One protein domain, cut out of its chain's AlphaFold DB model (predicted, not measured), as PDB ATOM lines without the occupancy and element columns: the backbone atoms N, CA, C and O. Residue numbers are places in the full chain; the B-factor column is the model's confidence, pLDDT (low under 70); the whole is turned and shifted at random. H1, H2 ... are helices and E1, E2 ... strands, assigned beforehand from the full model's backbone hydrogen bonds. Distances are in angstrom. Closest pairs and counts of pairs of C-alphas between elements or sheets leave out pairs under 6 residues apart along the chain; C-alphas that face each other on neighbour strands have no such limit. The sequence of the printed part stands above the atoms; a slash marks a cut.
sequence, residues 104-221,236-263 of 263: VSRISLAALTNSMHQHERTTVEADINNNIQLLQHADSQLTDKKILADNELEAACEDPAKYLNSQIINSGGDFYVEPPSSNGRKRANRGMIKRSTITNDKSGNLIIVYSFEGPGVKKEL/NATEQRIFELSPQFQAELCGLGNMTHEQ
ATOM      1  N   VAL A 104      -5.185   8.385  42.245       87.19
ATOM      2  CA  VAL A 104      -5.645   7.083  41.732       87.19
ATOM      3  C   VAL A 104      -5.671   7.081  40.207       87.19
ATOM      4  O   VAL A 104      -5.136   6.162  39.598       87.19
ATOM      5  N   SER A 105      -6.179   8.148  39.581       84.19
ATOM      6  CA  SER A 105      -6.200   8.275  38.117       84.19
ATOM      7  C   SER A 105      -4.807   8.138  37.497       84.19
ATOM      8  O   SER A 105      -4.631   7.437  36.502       84.19
ATOM      9  N   ARG A 106      -3.789   8.765  38.100       79.44
ATOM     10  CA  ARG A 106      -2.403   8.665  37.615       79.44
ATOM     11  C   ARG A 106      -1.823   7.266  37.805       79.44
ATOM     12  O   ARG A 106      -1.139   6.782  36.910       79.44
ATOM     13  N   ILE A 107      -2.113   6.615  38.933       81.06
ATOM     14  CA  ILE A 107      -1.675   5.238  39.202       81.06
ATOM     15  C   ILE A 107      -2.315   4.270  38.199       81.06
ATOM     16  O   ILE A 107      -1.615   3.451  37.610       81.06
ATOM     17  N   SER A 108      -3.620   4.396  37.947       85.94
ATOM     18  CA  SER A 108      -4.334   3.572  36.969       85.94
ATOM     19  C   SER A 108      -3.788   3.757  35.554       85.94
ATOM     20  O   SER A 108      -3.569   2.770  34.856       85.94
ATOM     21  N   LEU A 109      -3.507   4.997  35.143       76.25
ATOM     22  CA  LEU A 109      -2.886   5.273  33.844       76.25
ATOM     23  C   LEU A 109      -1.498   4.634  33.732       76.25
ATOM     24  O   LEU A 109      -1.225   3.973  32.735       76.25
ATOM     25  N   ALA A 110      -0.654   4.763  34.760       76.00
ATOM     26  CA  ALA A 110       0.673   4.148  34.776       76.00
ATOM     27  C   ALA A 110       0.603   2.609  34.696       76.00
ATOM     28  O   ALA A 110       1.380   1.979  33.972       76.00
ATOM     29  N   ALA A 111      -0.356   1.998  35.396       75.75
ATOM     30  CA  ALA A 111      -0.584   0.558  35.344       75.75
ATOM     31  C   ALA A 111      -1.037   0.097  33.947       75.75
ATOM     32  O   ALA A 111      -0.520  -0.897  33.438       75.75
ATOM     33  N   LEU A 112      -1.946   0.836  33.300       79.75
ATOM     34  CA  LEU A 112      -2.404   0.538  31.940       79.75
ATOM     35  C   LEU A 112      -1.268   0.642  30.924       79.75
ATOM     36  O   LEU A 112      -1.091  -0.273  30.123       79.75
ATOM     37  N   THR A 113      -0.462   1.704  30.979       77.75
ATOM     38  CA  THR A 113       0.680   1.858  30.065       77.75
ATOM     39  C   THR A 113       1.688   0.726  30.235       77.75
ATOM     40  O   THR A 113       2.143   0.156  29.246       77.75
ATOM     41  N   ASN A 114       1.977   0.327  31.477       76.44
ATOM     42  CA  ASN A 114       2.875  -0.795  31.736       76.44
ATOM     43  C   ASN A 114       2.287  -2.124  31.234       76.44
ATOM     44  O   ASN A 114       2.978  -2.917  30.600       76.44
ATOM     45  N   SER A 115       0.985  -2.346  31.446       77.56
ATOM     46  CA  SER A 115       0.286  -3.528  30.936       77.56
ATOM     47  C   SER A 115       0.309  -3.599  29.409       77.56
ATOM     48  O   SER A 115       0.454  -4.688  28.854       77.56
ATOM     49  N   MET A 116       0.168  -2.464  28.721       77.69
ATOM     50  CA  MET A 116       0.257  -2.407  27.262       77.69
ATOM     51  C   MET A 116       1.656  -2.786  26.781       77.69
ATOM     52  O   MET A 116       1.777  -3.618  25.885       77.69
ATOM     53  N   HIS A 117       2.704  -2.244  27.403       80.81
ATOM     54  CA  HIS A 117       4.082  -2.595  27.062       80.81
ATOM     55  C   HIS A 117       4.388  -4.070  27.328       80.81
ATOM     56  O   HIS A 117       4.992  -4.733  26.486       80.81
ATOM     57  N   GLN A 118       3.907  -4.621  28.443       80.75
ATOM     58  CA  GLN A 118       4.068  -6.044  28.724       80.75
ATOM     59  C   GLN A 118       3.360  -6.902  27.672       80.75
ATOM     60  O   GLN A 118       3.944  -7.848  27.149       80.75
ATOM     61  N   HIS A 119       2.127  -6.550  27.306       81.31
ATOM     62  CA  HIS A 119       1.388  -7.268  26.272       81.31
ATOM     63  C   HIS A 119       2.101  -7.214  24.908       81.31
ATOM     64  O   HIS A 119       2.214  -8.226  24.211       81.31
ATOM     65  N   GLU A 120       2.640  -6.052  24.539       79.00
ATOM     66  CA  GLU A 120       3.440  -5.885  23.326       79.00
ATOM     67  C   GLU A 120       4.673  -6.794  23.329       79.00
ATOM     68  O   GLU A 120       4.873  -7.520  22.352       79.00
ATOM     69  N   ARG A 121       5.432  -6.818  24.434       83.25
ATOM     70  CA  ARG A 121       6.592  -7.705  24.616       83.25
ATOM     71  C   ARG A 121       6.196  -9.164  24.443       83.25
ATOM     72  O   ARG A 121       6.763  -9.844  23.596       83.25
ATOM     73  N   THR A 122       5.172  -9.618  25.170       83.69
ATOM     74  CA  THR A 122       4.721 -11.018  25.103       83.69
ATOM     75  C   THR A 122       4.274 -11.418  23.704       83.69
ATOM     76  O   THR A 122       4.460 -12.558  23.296       83.69
ATOM     77  N   THR A 123       3.722 -10.477  22.935       83.50
ATOM     78  CA  THR A 123       3.321 -10.759  21.558       83.50
ATOM     79  C   THR A 123       4.540 -10.945  20.658       83.50
ATOM     80  O   THR A 123       4.562 -11.871  19.860       83.50
ATOM     81  N   VAL A 124       5.552 -10.078  20.770       82.62
ATOM     82  CA  VAL A 124       6.805 -10.224  20.009       82.62
ATOM     83  C   VAL A 124       7.516 -11.526  20.376       82.62
ATOM     84  O   VAL A 124       7.979 -12.243  19.496       82.62
ATOM     85  N   GLU A 125       7.554 -11.869  21.662       84.81
ATOM     86  CA  GLU A 125       8.146 -13.122  22.131       84.81
ATOM     87  C   GLU A 125       7.378 -14.347  21.627       84.81
ATOM     88  O   GLU A 125       8.004 -15.326  21.234       84.81
ATOM     89  N   ALA A 126       6.047 -14.283  21.555       86.56
ATOM     90  CA  ALA A 126       5.242 -15.340  20.950       86.56
ATOM     91  C   ALA A 126       5.531 -15.500  19.448       86.56
ATOM     92  O   ALA A 126       5.683 -16.630  18.983       86.56
ATOM     93  N   ASP A 127       5.663 -14.394  18.706       85.88
ATOM     94  CA  ASP A 127       6.006 -14.411  17.276       85.88
ATOM     95  C   ASP A 127       7.395 -15.053  17.049       85.88
ATOM     96  O   ASP A 127       7.561 -15.898  16.167       85.88
ATOM     97  N   ILE A 128       8.389 -14.695  17.875       87.44
ATOM     98  CA  ILE A 128       9.745 -15.275  17.836       87.44
ATOM     99  C   ILE A 128       9.711 -16.760  18.199       87.44
ATOM    100  O   ILE A 128      10.279 -17.578  17.480       87.44
ATOM    101  N   ASN A 129       9.025 -17.124  19.282       90.44
ATOM    102  CA  ASN A 129       8.924 -18.507  19.738       90.44
ATOM    103  C   ASN A 129       8.248 -19.404  18.693       90.44
ATOM    104  O   ASN A 129       8.697 -20.520  18.450       90.44
ATOM    105  N   ASN A 130       7.212 -18.904  18.018       90.31
ATOM    106  CA  ASN A 130       6.587 -19.614  16.907       90.31
ATOM    107  C   ASN A 130       7.575 -19.830  15.747       90.31
ATOM    108  O   ASN A 130       7.647 -20.922  15.191       90.31
ATOM    109  N   ASN A 131       8.388 -18.823  15.409       89.88
ATOM    110  CA  ASN A 131       9.414 -18.981  14.378       89.88
ATOM    111  C   ASN A 131      10.482 -20.010  14.770       89.88
ATOM    112  O   ASN A 131      10.864 -20.823  13.937       89.88
ATOM    113  N   ILE A 132      10.913 -20.020  16.034       90.25
ATOM    114  CA  ILE A 132      11.849 -21.021  16.565       90.25
ATOM    115  C   ILE A 132      11.275 -22.433  16.417       90.25
ATOM    116  O   ILE A 132      11.971 -23.326  15.942       90.25
ATOM    117  N   GLN A 133      10.001 -22.638  16.753       91.50
ATOM    118  CA  GLN A 133       9.350 -23.942  16.598       91.50
ATOM    119  C   GLN A 133       9.291 -24.389  15.135       91.50
ATOM    120  O   GLN A 133       9.550 -25.554  14.842       91.50
ATOM    121  N   LEU A 134       9.002 -23.471  14.206       91.06
ATOM    122  CA  LEU A 134       9.020 -23.772  12.772       91.06
ATOM    123  C   LEU A 134      10.420 -24.163  12.286       91.06
ATOM    124  O   LEU A 134      10.545 -25.109  11.517       91.06
ATOM    125  N   LEU A 135      11.464 -23.482  12.763       89.75
ATOM    126  CA  LEU A 135      12.856 -23.808  12.439       89.75
ATOM    127  C   LEU A 135      13.271 -25.176  12.984       89.75
ATOM    128  O   LEU A 135      13.873 -25.959  12.261       89.75
ATOM    129  N   GLN A 136      12.914 -25.487  14.231       90.19
ATOM    130  CA  GLN A 136      13.168 -26.803  14.828       90.19
ATOM    131  C   GLN A 136      12.426 -27.915  14.090       90.19
ATOM    132  O   GLN A 136      12.964 -28.997  13.871       90.19
ATOM    133  N   HIS A 137      11.185 -27.649  13.690       89.81
ATOM    134  CA  HIS A 137      10.410 -28.588  12.901       89.81
ATOM    135  C   HIS A 137      11.040 -28.806  11.518       89.81
ATOM    136  O   HIS A 137      11.191 -29.952  11.106       89.81
ATOM    137  N   ALA A 138      11.463 -27.742  10.830       87.44
ATOM    138  CA  ALA A 138      12.174 -27.836   9.556       87.44
ATOM    139  C   ALA A 138      13.483 -28.637   9.681       87.44
ATOM    140  O   ALA A 138      13.717 -29.540   8.883       87.44
ATOM    141  N   ASP A 139      14.276 -28.387  10.723       87.50
ATOM    142  CA  ASP A 139      15.497 -29.146  11.020       87.50
ATOM    143  C   ASP A 139      15.212 -30.631  11.273       87.50
ATOM    144  O   ASP A 139      15.834 -31.488  10.659       87.50
ATOM    145  N   SER A 140      14.185 -30.958  12.064       85.81
ATOM    146  CA  SER A 140      13.785 -32.358  12.281       85.81
ATOM    147  C   SER A 140      13.301 -33.071  11.013       85.81
ATOM    148  O   SER A 140      13.275 -34.298  10.951       85.81
ATOM    149  N   GLN A 141      12.873 -32.313  10.000       84.88
ATOM    150  CA  GLN A 141      12.443 -32.853   8.716       84.88
ATOM    151  C   GLN A 141      13.593 -33.069   7.733       84.88
ATOM    152  O   GLN A 141      13.389 -33.801   6.756       84.88
ATOM    153  N   LEU A 142      14.750 -32.445   7.967       80.38
ATOM    154  CA  LEU A 142      15.996 -32.680   7.248       80.38
ATOM    155  C   LEU A 142      16.632 -33.958   7.791       80.38
ATOM    156  O   LEU A 142      17.464 -33.943   8.687       80.38
ATOM    157  N   THR A 143      16.178 -35.076   7.238       75.25
ATOM    158  CA  THR A 143      16.730 -36.411   7.486       75.25
ATOM    159  C   THR A 143      17.462 -36.910   6.251       75.25
ATOM    160  O   THR A 143      17.096 -36.559   5.129       75.25
ATOM    161  N   ASP A 144      18.363 -37.855   6.453       67.44
ATOM    162  CA  ASP A 144      19.211 -38.558   5.488       67.44
ATOM    163  C   ASP A 144      18.469 -38.956   4.213       67.44
ATOM    164  O   ASP A 144      18.919 -38.736   3.099       67.44
ATOM    165  N   LYS A 145      17.252 -39.480   4.381       65.81
ATOM    166  CA  LYS A 145      16.407 -39.979   3.287       65.81
ATOM    167  C   LYS A 145      15.913 -38.894   2.334       65.81
ATOM    168  O   LYS A 145      15.388 -39.223   1.275       65.81
ATOM    169  N   LYS A 146      15.986 -37.627   2.741       70.88
ATOM    170  CA  LYS A 146      15.592 -36.479   1.924       70.88
ATOM    171  C   LYS A 146      16.780 -35.808   1.244       70.88
ATOM    172  O   LYS A 146      16.563 -35.116   0.258       70.88
ATOM    173  N   ILE A 147      18.000 -36.045   1.724       72.56
ATOM    174  CA  ILE A 147      19.228 -35.623   1.050       72.56
ATOM    175  C   ILE A 147      19.547 -36.720   0.032       72.56
ATOM    176  O   ILE A 147      20.204 -37.710   0.330       72.56
ATOM    177  N   LEU A 148      18.940 -36.607  -1.151       66.31
ATOM    178  CA  LEU A 148      18.881 -37.691  -2.141       66.31
ATOM    179  C   LEU A 148      20.146 -37.819  -3.003       66.31
ATOM    180  O   LEU A 148      20.239 -38.766  -3.784       66.31
ATOM    181  N   ALA A 149      21.087 -36.878  -2.905       72.69
ATOM    182  CA  ALA A 149      22.259 -36.820  -3.766       72.69
ATOM    183  C   ALA A 149      23.560 -36.936  -2.954       72.69
ATOM    184  O   ALA A 149      23.799 -36.156  -2.034       72.69
ATOM    185  N   ASP A 150      24.418 -37.895  -3.314       67.81
ATOM    186  CA  ASP A 150      25.673 -38.193  -2.599       67.81
ATOM    187  C   ASP A 150      26.628 -36.984  -2.530       67.81
ATOM    188  O   ASP A 150      27.358 -36.804  -1.560       67.81
ATOM    189  N   ASN A 151      26.586 -36.102  -3.530       73.88
ATOM    190  CA  ASN A 151      27.347 -34.850  -3.553       73.88
ATOM    191  C   ASN A 151      26.794 -33.788  -2.582       73.88
ATOM    192  O   ASN A 151      27.553 -32.977  -2.056       73.88
ATOM    193  N   GLU A 152      25.482 -33.770  -2.344       78.19
ATOM    194  CA  GLU A 152      24.869 -32.895  -1.338       78.19
ATOM    195  C   GLU A 152      25.120 -33.416   0.074       78.19
ATOM    196  O   GLU A 152      25.239 -32.626   1.009       78.19
ATOM    197  N   LEU A 153      25.256 -34.734   0.210       77.25
ATOM    198  CA  LEU A 153      25.590 -35.391   1.458       77.25
ATOM    199  C   LEU A 153      26.989 -35.012   1.953       77.25
ATOM    200  O   LEU A 153      27.159 -34.638   3.113       77.25
ATOM    201  N   GLU A 154      27.979 -35.066   1.065       78.00
ATOM    202  CA  GLU A 154      29.355 -34.678   1.381       78.00
ATOM    203  C   GLU A 154      29.433 -33.196   1.781       78.00
ATOM    204  O   GLU A 154      30.014 -32.862   2.814       78.00
ATOM    205  N   ALA A 155      28.738 -32.320   1.047       79.00
ATOM    206  CA  ALA A 155      28.655 -30.896   1.370       79.00
ATOM    207  C   ALA A 155      27.949 -30.622   2.714       79.00
ATOM    208  O   ALA A 155      28.350 -29.719   3.450       79.00
ATOM    209  N   ALA A 156      26.916 -31.401   3.051       80.38
ATOM    210  CA  ALA A 156      26.217 -31.301   4.329       80.38
ATOM    211  C   ALA A 156      27.084 -31.769   5.509       80.38
ATOM    212  O   ALA A 156      26.936 -31.243   6.610       80.38
ATOM    213  N   CYS A 157      27.997 -32.720   5.296       80.56
ATOM    214  CA  CYS A 157      28.927 -33.174   6.330       80.56
ATOM    215  C   CYS A 157      30.173 -32.293   6.475       80.56
ATOM    216  O   CYS A 157      30.705 -32.197   7.581       80.56
ATOM    217  N   GLU A 158      30.629 -31.643   5.402       83.12
ATOM    218  CA  GLU A 158      31.765 -30.715   5.445       83.12
ATOM    219  C   GLU A 158      31.413 -29.420   6.199       83.12
ATOM    220  O   GLU A 158      32.175 -28.983   7.063       83.12
ATOM    221  N   ASP A 159      30.242 -28.834   5.922       84.62
ATOM    222  CA  ASP A 159      29.748 -27.634   6.610       84.62
ATOM    223  C   ASP A 159      28.235 -27.731   6.900       84.62
ATOM    224  O   ASP A 159      27.391 -27.204   6.155       84.62
ATOM    225  N   PRO A 160      27.864 -28.392   8.013       82.50
ATOM    226  CA  PRO A 160      26.468 -28.663   8.332       82.50
ATOM    227  C   PRO A 160      25.696 -27.382   8.676       82.50
ATOM    228  O   PRO A 160      24.515 -27.269   8.346       82.50
ATOM    229  N   ALA A 161      26.350 -26.372   9.260       83.69
ATOM    230  CA  ALA A 161      25.719 -25.095   9.596       83.69
ATOM    231  C   ALA A 161      25.328 -24.308   8.339       83.69
ATOM    232  O   ALA A 161      24.239 -23.729   8.269       83.69
ATOM    233  N   LYS A 162      26.208 -24.277   7.335       86.19
ATOM    234  CA  LYS A 162      25.963 -23.582   6.069       86.19
ATOM    235  C   LYS A 162      24.931 -24.296   5.208       86.19
ATOM    236  O   LYS A 162      24.089 -23.617   4.619       86.19
ATOM    237  N   TYR A 163      24.955 -25.628   5.176       85.56
ATOM    238  CA  TYR A 163      23.934 -26.419   4.490       85.56
ATOM    239  C   TYR A 163      22.551 -26.238   5.135       85.56
ATOM    240  O   TYR A 163      21.564 -25.952   4.462       85.56
ATOM    241  N   LEU A 164      22.473 -26.292   6.464       85.06
ATOM    242  CA  LEU A 164      21.230 -26.031   7.190       85.06
ATOM    243  C   LEU A 164      20.684 -24.619   6.904       85.06
ATOM    244  O   LEU A 164      19.483 -24.428   6.698       85.06
ATOM    245  N   ASN A 165      21.573 -23.622   6.843       86.00
ATOM    246  CA  ASN A 165      21.210 -22.246   6.516       86.00
ATOM    247  C   ASN A 165      20.608 -22.132   5.103       86.00
ATOM    248  O   ASN A 165      19.582 -21.473   4.918       86.00
ATOM    249  N   SER A 166      21.192 -22.798   4.100       86.12
ATOM    250  CA  SER A 166      20.650 -22.764   2.738       86.12
ATOM    251  C   SER A 166      19.295 -23.458   2.617       86.12
ATOM    252  O   SER A 166      18.464 -22.994   1.839       86.12
ATOM    253  N   GLN A 167      19.044 -24.501   3.407       84.50
ATOM    254  CA  GLN A 167      17.799 -25.266   3.335       84.50
ATOM    255  C   GLN A 167      16.629 -24.636   4.097       84.50
ATOM    256  O   GLN A 167      15.485 -24.718   3.651       84.50
ATOM    257  N   ILE A 168      16.891 -24.000   5.242       85.31
ATOM    258  CA  ILE A 168      15.829 -23.519   6.139       85.31
ATOM    259  C   ILE A 168      15.681 -21.991   6.105       85.31
ATOM    260  O   ILE A 168      14.591 -21.459   6.326       85.31
ATOM    261  N   ILE A 169      16.751 -21.241   5.832       84.75
ATOM    262  CA  ILE A 169      16.743 -19.773   5.942       84.75
ATOM    263  C   ILE A 169      16.715 -19.081   4.582       84.75
ATOM    264  O   ILE A 169      16.159 -17.985   4.490       84.75
ATOM    265  N   ASN A 170      17.275 -19.681   3.533       84.69
ATOM    266  CA  ASN A 170      17.211 -19.109   2.192       84.69
ATOM    267  C   ASN A 170      15.887 -19.476   1.520       84.69
ATOM    268  O   ASN A 170      15.442 -20.616   1.576       84.69
ATOM    269  N   SER A 171      15.280 -18.517   0.819       74.25
ATOM    270  CA  SER A 171      13.965 -18.662   0.171       74.25
ATOM    271  C   SER A 171      13.904 -19.691  -0.966       74.25
ATOM    272  O   SER A 171      12.863 -19.824  -1.600       74.25
ATOM    273  N   GLY A 172      15.021 -20.354  -1.272       74.38
ATOM    274  CA  GLY A 172      15.120 -21.420  -2.268       74.38
ATOM    275  C   GLY A 172      15.343 -22.811  -1.672       74.38
ATOM    276  O   GLY A 172      15.542 -23.738  -2.443       74.38
ATOM    277  N   GLY A 173      15.362 -22.948  -0.343       77.75
ATOM    278  CA  GLY A 173      15.488 -24.242   0.324       77.75
ATOM    279  C   GLY A 173      14.149 -24.968   0.448       77.75
ATOM    280  O   GLY A 173      13.097 -24.333   0.572       77.75
ATOM    281  N   ASP A 174      14.190 -26.301   0.461       78.88
ATOM    282  CA  ASP A 174      12.988 -27.150   0.478       78.88
ATOM    283  C   ASP A 174      12.163 -27.002   1.766       78.88
ATOM    284  O   ASP A 174      10.952 -27.238   1.776       78.88
ATOM    285  N   PHE A 175      12.806 -26.571   2.856       83.19
ATOM    286  CA  PHE A 175      12.195 -26.376   4.174       83.19
ATOM    287  C   PHE A 175      12.272 -24.918   4.633       83.19
ATOM    288  O   PHE A 175      12.375 -24.643   5.830       83.19
ATOM    289  N   TYR A 176      12.228 -23.976   3.686       87.12
ATOM    290  CA  TYR A 176      12.326 -22.553   3.977       87.12
ATOM    291  C   TYR A 176      11.288 -22.086   5.009       87.12
ATOM    292  O   TYR A 176      10.076 -22.238   4.838       87.12
ATOM    293  N   VAL A 177      11.778 -21.434   6.061       86.19
ATOM    294  CA  VAL A 177      10.971 -20.793   7.097       86.19
ATOM    295  C   VAL A 177      11.070 -19.281   6.949       86.19
ATOM    296  O   VAL A 177      12.124 -18.670   7.182       86.19
ATOM    297  N   GLU A 178       9.939 -18.654   6.632       84.94
ATOM    298  CA  GLU A 178       9.830 -17.199   6.532       84.94
ATOM    299  C   GLU A 178      10.257 -16.525   7.855       84.94
ATOM    300  O   GLU A 178       9.993 -17.056   8.943       84.94
ATOM    301  N   PRO A 179      10.960 -15.377   7.821       82.12
ATOM    302  CA  PRO A 179      11.202 -14.597   9.029       82.12
ATOM    303  C   PRO A 179       9.882 -14.196   9.709       82.12
ATOM    304  O   PRO A 179       8.863 -14.024   9.040       82.12
ATOM    305  N   PRO A 180       9.881 -14.004  11.042       79.50
ATOM    306  CA  PRO A 180       8.676 -13.630  11.768       79.50
ATOM    307  C   PRO A 180       8.170 -12.274  11.267       79.50
ATOM    308  O   PRO A 180       8.773 -11.225  11.500       79.50
ATOM    309  N   SER A 181       7.054 -12.311  10.548       68.00
ATOM    310  CA  SER A 181       6.453 -11.141   9.935       68.00
ATOM    311  C   SER A 181       5.391 -10.547  10.851       68.00
ATOM    312  O   SER A 181       4.438 -11.205  11.260       68.00
ATOM    313  N   SER A 182       5.522  -9.256  11.153       59.62
ATOM    314  CA  SER A 182       4.542  -8.528  11.968       59.62
ATOM    315  C   SER A 182       3.236  -8.198  11.220       59.62
ATOM    316  O   SER A 182       2.343  -7.562  11.785       59.62
ATOM    317  N   ASN A 183       3.118  -8.623   9.956       47.88
ATOM    318  CA  ASN A 183       2.173  -8.092   8.968       47.88
ATOM    319  C   ASN A 183       0.696  -8.448   9.223       47.88
ATOM    320  O   ASN A 183      -0.185  -7.814   8.647       47.88
ATOM    321  N   GLY A 184       0.391  -9.404  10.108       45.66
ATOM    322  CA  GLY A 184      -0.991  -9.807  10.414       45.66
ATOM    323  C   GLY A 184      -1.754  -8.859  11.349       45.66
ATOM    324  O   GLY A 184      -2.978  -8.930  11.460       45.66
ATOM    325  N   ARG A 185      -1.066  -7.944  12.036       49.06
ATOM    326  CA  ARG A 185      -1.689  -6.925  12.892       49.06
ATOM    327  C   ARG A 185      -1.164  -5.590  12.417       49.06
ATOM    328  O   ARG A 185       0.039  -5.475  12.250       49.06
ATOM    329  N   LYS A 186      -2.034  -4.594  12.206       43.22
ATOM    330  CA  LYS A 186      -1.687  -3.208  11.834       43.22
ATOM    331  C   LYS A 186      -0.688  -2.593  12.836       43.22
ATOM    332  O   LYS A 186      -1.042  -1.770  13.672       43.22
ATOM    333  N   ARG A 187       0.573  -3.010  12.773       53.16
ATOM    334  CA  ARG A 187       1.732  -2.534  13.525       53.16
ATOM    335  C   ARG A 187       2.402  -1.476  12.656       53.16
ATOM    336  O   ARG A 187       3.572  -1.575  12.329       53.16
ATOM    337  N   ALA A 188       1.642  -0.452  12.270       45.78
ATOM    338  CA  ALA A 188       2.112   0.599  11.365       45.78
ATOM    339  C   ALA A 188       3.335   1.377  11.903       45.78
ATOM    340  O   ALA A 188       3.964   2.095  11.142       45.78
ATOM    341  N   ASN A 189       3.685   1.215  13.188       49.00
ATOM    342  CA  ASN A 189       4.786   1.922  13.847       49.00
ATOM    343  C   ASN A 189       5.661   1.048  14.770       49.00
ATOM    344  O   ASN A 189       6.499   1.594  15.482       49.00
ATOM    345  N   ARG A 190       5.477  -0.282  14.821       53.72
ATOM    346  CA  ARG A 190       6.272  -1.139  15.726       53.72
ATOM    347  C   ARG A 190       7.385  -1.816  14.936       53.72
ATOM    348  O   ARG A 190       7.105  -2.426  13.910       53.72
ATOM    349  N   GLY A 191       8.626  -1.647  15.393       58.53
ATOM    350  CA  GLY A 191       9.830  -2.104  14.705       58.53
ATOM    351  C   GLY A 191       9.719  -3.540  14.193       58.53
ATOM    352  O   GLY A 191       9.266  -4.438  14.900       58.53
ATOM    353  N   MET A 192      10.122  -3.733  12.939       66.50
ATOM    354  CA  MET A 192      10.203  -5.041  12.297       66.50
ATOM    355  C   MET A 192      11.185  -5.935  13.066       66.50
ATOM    356  O   MET A 192      12.300  -5.497  13.360       66.50
ATOM    357  N   ILE A 193      10.782  -7.171  13.383       76.56
ATOM    358  CA  ILE A 193      11.695  -8.181  13.935       76.56
ATOM    359  C   ILE A 193      12.682  -8.532  12.821       76.56
ATOM    360  O   ILE A 193      12.284  -9.015  11.761       76.56
ATOM    361  N   LYS A 194      13.967  -8.262  13.035       80.50
ATOM    362  CA  LYS A 194      15.026  -8.603  12.086       80.50
ATOM    363  C   LYS A 194      15.670  -9.913  12.510       80.50
ATOM    364  O   LYS A 194      16.137 -10.033  13.640       80.50
ATOM    365  N   ARG A 195      15.709 -10.875  11.591       80.81
ATOM    366  CA  ARG A 195      16.411 -12.151  11.753       80.81
ATOM    367  C   ARG A 195      17.738 -12.084  10.999       80.81
ATOM    368  O   ARG A 195      17.746 -11.729   9.824       80.81
ATOM    369  N   SER A 196      18.830 -12.435  11.661       80.50
ATOM    370  CA  SER A 196      20.160 -12.601  11.066       80.50
ATOM    371  C   SER A 196      20.756 -13.938  11.487       80.50
ATOM    372  O   SER A 196      20.447 -14.431  12.568       80.50
ATOM    373  N   THR A 197      21.619 -14.507  10.655       79.31
ATOM    374  CA  THR A 197      22.269 -15.794  10.914       79.31
ATOM    375  C   THR A 197      23.770 -15.623  11.036       79.31
ATOM    376  O   THR A 197      24.372 -14.858  10.282       79.31
ATOM    377  N   ILE A 198      24.369 -16.365  11.955       75.69
ATOM    378  CA  ILE A 198      25.811 -16.501  12.105       75.69
ATOM    379  C   ILE A 198      26.103 -17.998  11.998       75.69
ATOM    380  O   ILE A 198      25.615 -18.789  12.804       75.69
ATOM    381  N   THR A 199      26.862 -18.390  10.982       70.62
ATOM    382  CA  THR A 199      27.404 -19.746  10.862       70.62
ATOM    383  C   THR A 199      28.766 -19.755  11.542       70.62
ATOM    384  O   THR A 199      29.596 -18.887  11.273       70.62
ATOM    385  N   ASN A 200      28.971 -20.670  12.489       64.50
ATOM    386  CA  ASN A 200      30.270 -20.854  13.122       64.50
ATOM    387  C   ASN A 200      30.871 -22.176  12.650       64.50
ATOM    388  O   ASN A 200      30.476 -23.247  13.108       64.50
ATOM    389  N   ASP A 201      31.873 -22.065  11.783       58.62
ATOM    390  CA  ASP A 201      32.559 -23.184  11.131       58.62
ATOM    391  C   ASP A 201      33.193 -24.171  12.134       58.62
ATOM    392  O   ASP A 201      33.508 -25.302  11.785       58.62
ATOM    393  N   LYS A 202      33.382 -23.772  13.404       62.41
ATOM    394  CA  LYS A 202      33.985 -24.629  14.441       62.41
ATOM    395  C   LYS A 202      32.991 -25.470  15.232       62.41
ATOM    396  O   LYS A 202      33.396 -26.486  15.787       62.41
ATOM    397  N   SER A 203      31.739 -25.031  15.364       64.00
ATOM    398  CA  SER A 203      30.732 -25.754  16.153       64.00
ATOM    399  C   SER A 203      29.793 -26.594  15.296       64.00
ATOM    400  O   SER A 203      29.091 -27.434  15.847       64.00
ATOM    401  N   GLY A 204      29.749 -26.366  13.977       72.12
ATOM    402  CA  GLY A 204      28.762 -26.996  13.093       72.12
ATOM    403  C   GLY A 204      27.321 -26.553  13.376       72.12
ATOM    404  O   GLY A 204      26.394 -27.043  12.740       72.12
ATOM    405  N   ASN A 205      27.124 -25.600  14.294       80.06
ATOM    406  CA  ASN A 205      25.814 -25.109  14.702       80.06
ATOM    407  C   ASN A 205      25.445 -23.831  13.940       80.06
ATOM    408  O   ASN A 205      26.283 -22.958  13.688       80.06
ATOM    409  N   LEU A 206      24.157 -23.689  13.641       82.50
ATOM    410  CA  LEU A 206      23.583 -22.478  13.069       82.50
ATOM    411  C   LEU A 206      23.064 -21.575  14.192       82.50
ATOM    412  O   LEU A 206      22.159 -21.948  14.938       82.50
ATOM    413  N   ILE A 207      23.600 -20.358  14.292       84.88
ATOM    414  CA  ILE A 207      23.150 -19.367  15.272       84.88
ATOM    415  C   ILE A 207      22.203 -18.387  14.587       84.88
ATOM    416  O   ILE A 207      22.548 -17.731  13.604       84.88
ATOM    417  N   ILE A 208      21.005 -18.246  15.136       83.75
ATOM    418  CA  ILE A 208      19.951 -17.365  14.648       83.75
ATOM    419  C   ILE A 208      19.741 -16.266  15.683       83.75
ATOM    420  O   ILE A 208      19.403 -16.515  16.839       83.75
ATOM    421  N   VAL A 209      19.947 -15.024  15.257       84.50
ATOM    422  CA  VAL A 209      19.801 -13.833  16.089       84.50
ATOM    423  C   VAL A 209      18.560 -13.073  15.647       84.50
ATOM    424  O   VAL A 209      18.471 -12.587  14.519       84.50
ATOM    425  N   TYR A 210      17.604 -12.949  16.560       83.56
ATOM    426  CA  TYR A 210      16.444 -12.082  16.414       83.56
ATOM    427  C   TYR A 210      16.738 -10.756  17.094       83.56
ATOM    428  O   TYR A 210      17.104 -10.737  18.265       83.56
ATOM    429  N   SER A 211      16.543  -9.651  16.385       81.06
ATOM    430  CA  SER A 211      16.661  -8.298  16.925       81.06
ATOM    431  C   SER A 211      15.347  -7.544  16.758       81.06
ATOM    432  O   SER A 211      14.720  -7.580  15.696       81.06
ATOM    433  N   PHE A 212      14.904  -6.886  17.824       79.88
ATOM    434  CA  PHE A 212      13.657  -6.131  17.835       79.88
ATOM    435  C   PHE A 212      13.739  -4.937  18.784       79.88
ATOM    436  O   PHE A 212      14.595  -4.854  19.663       79.88
ATOM    437  N   GLU A 213      12.836  -3.988  18.583       76.31
ATOM    438  CA  GLU A 213      12.719  -2.802  19.425       76.31
ATOM    439  C   GLU A 213      11.813  -3.109  20.623       76.31
ATOM    440  O   GLU A 213      10.676  -3.560  20.445       76.31
ATOM    441  N   GLY A 214      12.321  -2.904  21.841       68.50
ATOM    442  CA  GLY A 214      11.556  -3.136  23.064       68.50
ATOM    443  C   GLY A 214      10.364  -2.173  23.204       68.50
ATOM    444  O   GLY A 214      10.425  -1.025  22.752       68.50
ATOM    445  N   PRO A 215       9.256  -2.589  23.838       66.19
ATOM    446  CA  PRO A 215       8.141  -1.687  24.102       66.19
ATOM    447  C   PRO A 215       8.545  -0.615  25.122       66.19
ATOM    448  O   PRO A 215       9.193  -0.912  26.124       66.19
ATOM    449  N   GLY A 216       8.163   0.636  24.857       62.09
ATOM    450  CA  GLY A 216       8.557   1.801  25.664       62.09
ATOM    451  C   GLY A 216       9.775   2.563  25.128       62.09
ATOM    452  O   GLY A 216      10.055   3.666  25.597       62.09
ATOM    453  N   VAL A 217      10.452   2.045  24.096       58.12
ATOM    454  CA  VAL A 217      11.488   2.778  23.357       58.12
ATOM    455  C   VAL A 217      10.795   3.826  22.476       58.12
ATOM    456  O   VAL A 217      10.165   3.510  21.469       58.12
ATOM    457  N   LYS A 218      10.841   5.103  22.873       54.78
ATOM    458  CA  LYS A 218      10.390   6.205  22.011       54.78
ATOM    459  C   LYS A 218      11.525   6.568  21.062       54.78
ATOM    460  O   LYS A 218      12.526   7.116  21.510       54.78
ATOM    461  N   LYS A 219      11.362   6.367  19.754       51.59
ATOM    462  CA  LYS A 219      12.213   7.071  18.786       51.59
ATOM    463  C   LYS A 219      11.952   8.556  18.952       51.59
ATOM    464  O   LYS A 219      10.826   9.008  18.752       51.59
ATOM    465  N   GLU A 220      12.970   9.314  19.341       47.16
ATOM    466  CA  GLU A 220      12.865  10.762  19.278       47.16
ATOM    467  C   GLU A 220      12.628  11.172  17.833       47.16
ATOM    468  O   GLU A 220      13.529  11.152  16.992       47.16
ATOM    469  N   LEU A 221      11.392  11.576  17.550       44.84
ATOM    470  CA  LEU A 221      11.137  12.471  16.445       44.84
ATOM    471  C   LEU A 221      11.929  13.739  16.771       44.84
ATOM    472  O   LEU A 221      11.621  14.433  17.740       44.84
ATOM    473  N   ASN A 236      17.267   3.548  22.744       52.50
ATOM    474  CA  ASN A 236      17.866   2.730  21.694       52.50
ATOM    475  C   ASN A 236      18.107   1.279  22.129       52.50
ATOM    476  O   ASN A 236      19.020   0.620  21.630       52.50
ATOM    477  N   ALA A 237      17.319   0.779  23.086       56.84
ATOM    478  CA  ALA A 237      17.437  -0.598  23.552       56.84
ATOM    479  C   ALA A 237      16.894  -1.557  22.478       56.84
ATOM    480  O   ALA A 237      15.718  -1.924  22.467       56.84
ATOM    481  N   THR A 238      17.759  -1.927  21.533       68.25
ATOM    482  CA  THR A 238      17.518  -3.076  20.659       68.25
ATOM    483  C   THR A 238      17.707  -4.325  21.502       68.25
ATOM    484  O   THR A 238      18.797  -4.578  22.013       68.25
ATOM    485  N   GLU A 239      16.643  -5.099  21.662       74.62
ATOM    486  CA  GLU A 239      16.710  -6.387  22.332       74.62
ATOM    487  C   GLU A 239      17.076  -7.478  21.342       74.62
ATOM    488  O   GLU A 239      16.693  -7.437  20.170       74.62
ATOM    489  N   GLN A 240      17.813  -8.469  21.839       82.12
ATOM    490  CA  GLN A 240      18.204  -9.632  21.064       82.12
ATOM    491  C   GLN A 240      17.704 -10.918  21.721       82.12
ATOM    492  O   GLN A 240      17.610 -11.030  22.949       82.12
ATOM    493  N   ARG A 241      17.362 -11.899  20.889       81.75
ATOM    494  CA  ARG A 241      17.183 -13.298  21.282       81.75
ATOM    495  C   ARG A 241      18.076 -14.135  20.384       81.75
ATOM    496  O   ARG A 241      18.054 -13.966  19.167       81.75
ATOM    497  N   ILE A 242      18.870 -14.993  21.003       83.56
ATOM    498  CA  ILE A 242      19.805 -15.877  20.315       83.56
ATOM    499  C   ILE A 242      19.242 -17.282  20.427       83.56
ATOM    500  O   ILE A 242      18.859 -17.716  21.513       83.56
ATOM    501  N   PHE A 243      19.165 -17.960  19.296       85.12
ATOM    502  CA  PHE A 243      18.743 -19.339  19.201       85.12
ATOM    503  C   PHE A 243      19.810 -20.118  18.439       85.12
ATOM    504  O   PHE A 243      20.243 -19.693  17.372       85.12
ATOM    505  N   GLU A 244      20.257 -21.225  19.012       85.31
ATOM    506  CA  GLU A 244      21.268 -22.094  18.421       85.31
ATOM    507  C   GLU A 244      20.591 -23.382  17.959       85.31
ATOM    508  O   GLU A 244      19.864 -24.017  18.727       85.31
ATOM    509  N   LEU A 245      20.804 -23.732  16.694       83.19
ATOM    510  CA  LEU A 245      20.288 -24.942  16.077       83.19
ATOM    511  C   LEU A 245      21.465 -25.869  15.763       83.19
ATOM    512  O   LEU A 245      22.383 -25.491  15.030       83.19
ATOM    513  N   SER A 246      21.426 -27.072  16.327       85.00
ATOM    514  CA  SER A 246      22.369 -28.144  16.012       85.00
ATOM    515  C   SER A 246      21.747 -29.043  14.942       85.00
ATOM    516  O   SER A 246      20.695 -29.620  15.225       85.00
ATOM    517  N   PRO A 247      22.355 -29.164  13.749       79.94
ATOM    518  CA  PRO A 247      21.784 -29.930  12.646       79.94
ATOM    519  C   PRO A 247      21.575 -31.401  13.025       79.94
ATOM    520  O   PRO A 247      22.538 -32.120  13.301       79.94
ATOM    521  N   GLN A 248      20.326 -31.873  13.035       78.25
ATOM    522  CA  GLN A 248      20.023 -33.254  13.449       78.25
ATOM    523  C   GLN A 248      20.647 -34.306  12.528       78.25
ATOM    524  O   GLN A 248      21.152 -35.325  13.002       78.25
ATOM    525  N   PHE A 249      20.693 -34.021  11.227       75.62
ATOM    526  CA  PHE A 249      21.284 -34.905  10.226       75.62
ATOM    527  C   PHE A 249      22.789 -35.137  10.429       75.62
ATOM    528  O   PHE A 249      23.322 -36.128   9.946       75.62
ATOM    529  N   GLN A 250      23.496 -34.272  11.168       74.56
ATOM    530  CA  GLN A 250      24.937 -34.424  11.389       74.56
ATOM    531  C   GLN A 250      25.269 -35.710  12.164       74.56
ATOM    532  O   GLN A 250      26.274 -36.364  11.882       74.56
ATOM    533  N   ALA A 251      24.428 -36.092  13.130       69.06
ATOM    534  CA  ALA A 251      24.631 -37.307  13.919       69.06
ATOM    535  C   ALA A 251      24.259 -38.584  13.147       69.06
ATOM    536  O   ALA A 251      24.869 -39.628  13.373       69.06
ATOM    537  N   GLU A 252      23.268 -38.500  12.258       67.00
ATOM    538  CA  GLU A 252      22.737 -39.642  11.508       67.00
ATOM    539  C   GLU A 252      23.577 -39.914  10.241       67.00
ATOM    540  O   GLU A 252      24.049 -41.036  10.054       67.00
ATOM    541  N   LEU A 253      23.923 -38.873   9.470       67.69
ATOM    542  CA  LEU A 253      24.679 -38.974   8.211       67.69
ATOM    543  C   LEU A 253      26.182 -39.087   8.403       67.69
ATOM    544  O   LEU A 253      26.827 -39.992   7.875       67.69
ATOM    545  N   CYS A 254      26.761 -38.159   9.161       69.19
ATOM    546  CA  CYS A 254      28.214 -38.031   9.238       69.19
ATOM    547  C   CYS A 254      28.820 -39.002  10.269       69.19
ATOM    548  O   CYS A 254      30.025 -39.245  10.263       69.19
ATOM    549  N   GLY A 255      27.989 -39.606  11.129       60.09
ATOM    550  CA  GLY A 255      28.391 -40.654  12.071       60.09
ATOM    551  C   GLY A 255      28.587 -42.037  11.434       60.09
ATOM    552  O   GLY A 255      29.354 -42.846  11.957       60.09
ATOM    553  N   LEU A 256      27.943 -42.315  10.293       50.28
ATOM    554  CA  LEU A 256      28.037 -43.601   9.583       50.28
ATOM    555  C   LEU A 256      29.284 -43.727   8.689       50.28
ATOM    556  O   LEU A 256      29.668 -44.845   8.341       50.28
ATOM    557  N   GLY A 257      29.970 -42.620   8.388       44.81
ATOM    558  CA  GLY A 257      31.183 -42.599   7.556       44.81
ATOM    559  C   GLY A 257      32.416 -43.286   8.164       44.81
ATOM    560  O   GLY A 257      33.389 -43.521   7.458       44.81
ATOM    561  N   ASN A 258      32.379 -43.663   9.448       41.91
ATOM    562  CA  ASN A 258      33.502 -44.323  10.130       41.91
ATOM    563  C   ASN A 258      33.395 -45.858  10.219       41.91
ATOM    564  O   ASN A 258      34.252 -46.474  10.846       41.91
ATOM    565  N   MET A 259      32.385 -46.502   9.615       40.00
ATOM    566  CA  MET A 259      32.241 -47.972   9.667       40.00
ATOM    567  C   MET A 259      32.527 -48.714   8.351       40.00
ATOM    568  O   MET A 259      32.371 -49.930   8.309       40.00
ATOM    569  N   THR A 260      32.992 -48.047   7.289       41.84
ATOM    570  CA  THR A 260      33.310 -48.712   6.002       41.84
ATOM    571  C   THR A 260      34.805 -48.781   5.676       41.84
ATOM    572  O   THR A 260      35.170 -48.963   4.520       41.84
ATOM    573  N   HIS A 261      35.680 -48.678   6.682       38.72
ATOM    574  CA  HIS A 261      37.128 -48.851   6.514       38.72
ATOM    575  C   HIS A 261      37.765 -49.723   7.613       38.72
ATOM    576  O   HIS A 261      38.834 -49.410   8.119       38.72
ATOM    577  N   GLU A 262      37.156 -50.861   7.957       34.41
ATOM    578  CA  GLU A 262      37.902 -51.980   8.554       34.41
ATOM    579  C   GLU A 262      37.507 -53.308   7.885       34.41
ATOM    580  O   GLU A 262      36.455 -53.869   8.173       34.41
ATOM    581  N   GLN A 263      38.436 -53.753   7.024       32.62
ATOM    582  CA  GLN A 263      38.692 -55.098   6.474       32.62
ATOM    583  C   GLN A 263      37.717 -55.715   5.463       32.62
ATOM    584  O   GLN A 263      36.627 -56.189   5.842       32.62
TER     585      GLN A 263
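Overview. This is residues 104 to 221 and 236 to 263 of the 263 residues of an uncharacterized protein of Prochlorococcus marinus (strain MIT 9313) (UniProt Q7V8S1). One long helix, H1, runs along one face of a small sheet of three strands and reaches well past it, while the short helices H2, H3 and H4 gather about the sheet's other end and the sheet's other face is bare of helices. The free start of H1, residues 104 to 112, and the free tail, residues 258 to 263, stick out at opposite ends of a rod that spans 84 by 25 by 25 A. The printed part has 146 residues, with four named helices and three named strands in the order H1 H2 H3 E1 E2 E3 H4; the sheet runs E1 E2 E3, antiparallel throughout, and the class is mixed, helices and strands. The whole is loose, with a radius of gyration of the C-alphas of 20.6 A.

Along the chain. H1, residues 104 to 141, begins with C-alpha 104 at (-5.645, 7.083, 41.732) and is 54.9 A long. H2 holds residues 150 to 158, 12.6 A, and H3 residues 160 to 168, 12.0 A. E1, residues 194 to 199, is 16.7 A long and begins with C-alpha 194 at (15.026, -8.603, 12.086). E2, residues 206 to 213, is 23.4 A long, and E3, residues 238 to 245, is 22.5 A long. H4, residues 249 to 253, is 5.7 A long and ends with C-alpha 253 at (24.679, -38.974, 8.211).

Arrangement. E1 and E2 form a hairpin, antiparallel at 156 degrees, with N 196 and O 209 within hydrogen-bond range at 2.9 A. E2 and E3 are antiparallel at 160 degrees, with N 208 and O 243 at 2.8 A. H1 and H3 lie on the same face of this sheet, in two layers, helices on one face of a sheet. H1 is over E2 and E3 at a height over the sheet of 10.3 A and runs along the strands, at 20 degrees to E2 on the local plane; its closest C-alphas to E3 are those of Gln 136 and Leu 245, 7.5 A apart. H3 is over E2 at a height of 8.0 A and only just stands up from the sheet, rising 41 degrees; the closest C-alphas of H3 and E2 are those of Ala 161 and Leu 206, 4.8 A apart. H1 touches H3 with residues 135 to 139 alone, the closest C-alphas being those of Ala 138 and Ile 168, 6.6 A apart. H2 and H3 touch only at the corner, with C-alphas 156 and 163 closest at 5.4 A. H2 touches H4, the closest C-alphas being those of Cys 157 and Gln 250, 6.6 A apart. H1 and H4 are only just apart, 8.2 A at the closest. In H1, H2, H3 and H4 every O i to N i+4 pair is within hydrogen-bond range.

Size, cuts and confidence. The C-alphas of Val 104 and Gln 263, the two farthest apart, lie 84.1 A from each other. Residues 222 to 235 are cut out, and C-alphas 221 and 236 are 13.0 A apart across the cut. The link from H3 to E1, residues 169 to 193, is long. The mean pLDDT of the printed part is 73.9, and 44 residues are under 70, among them residues 181 to 192, 214 to 221 and 251 to 263.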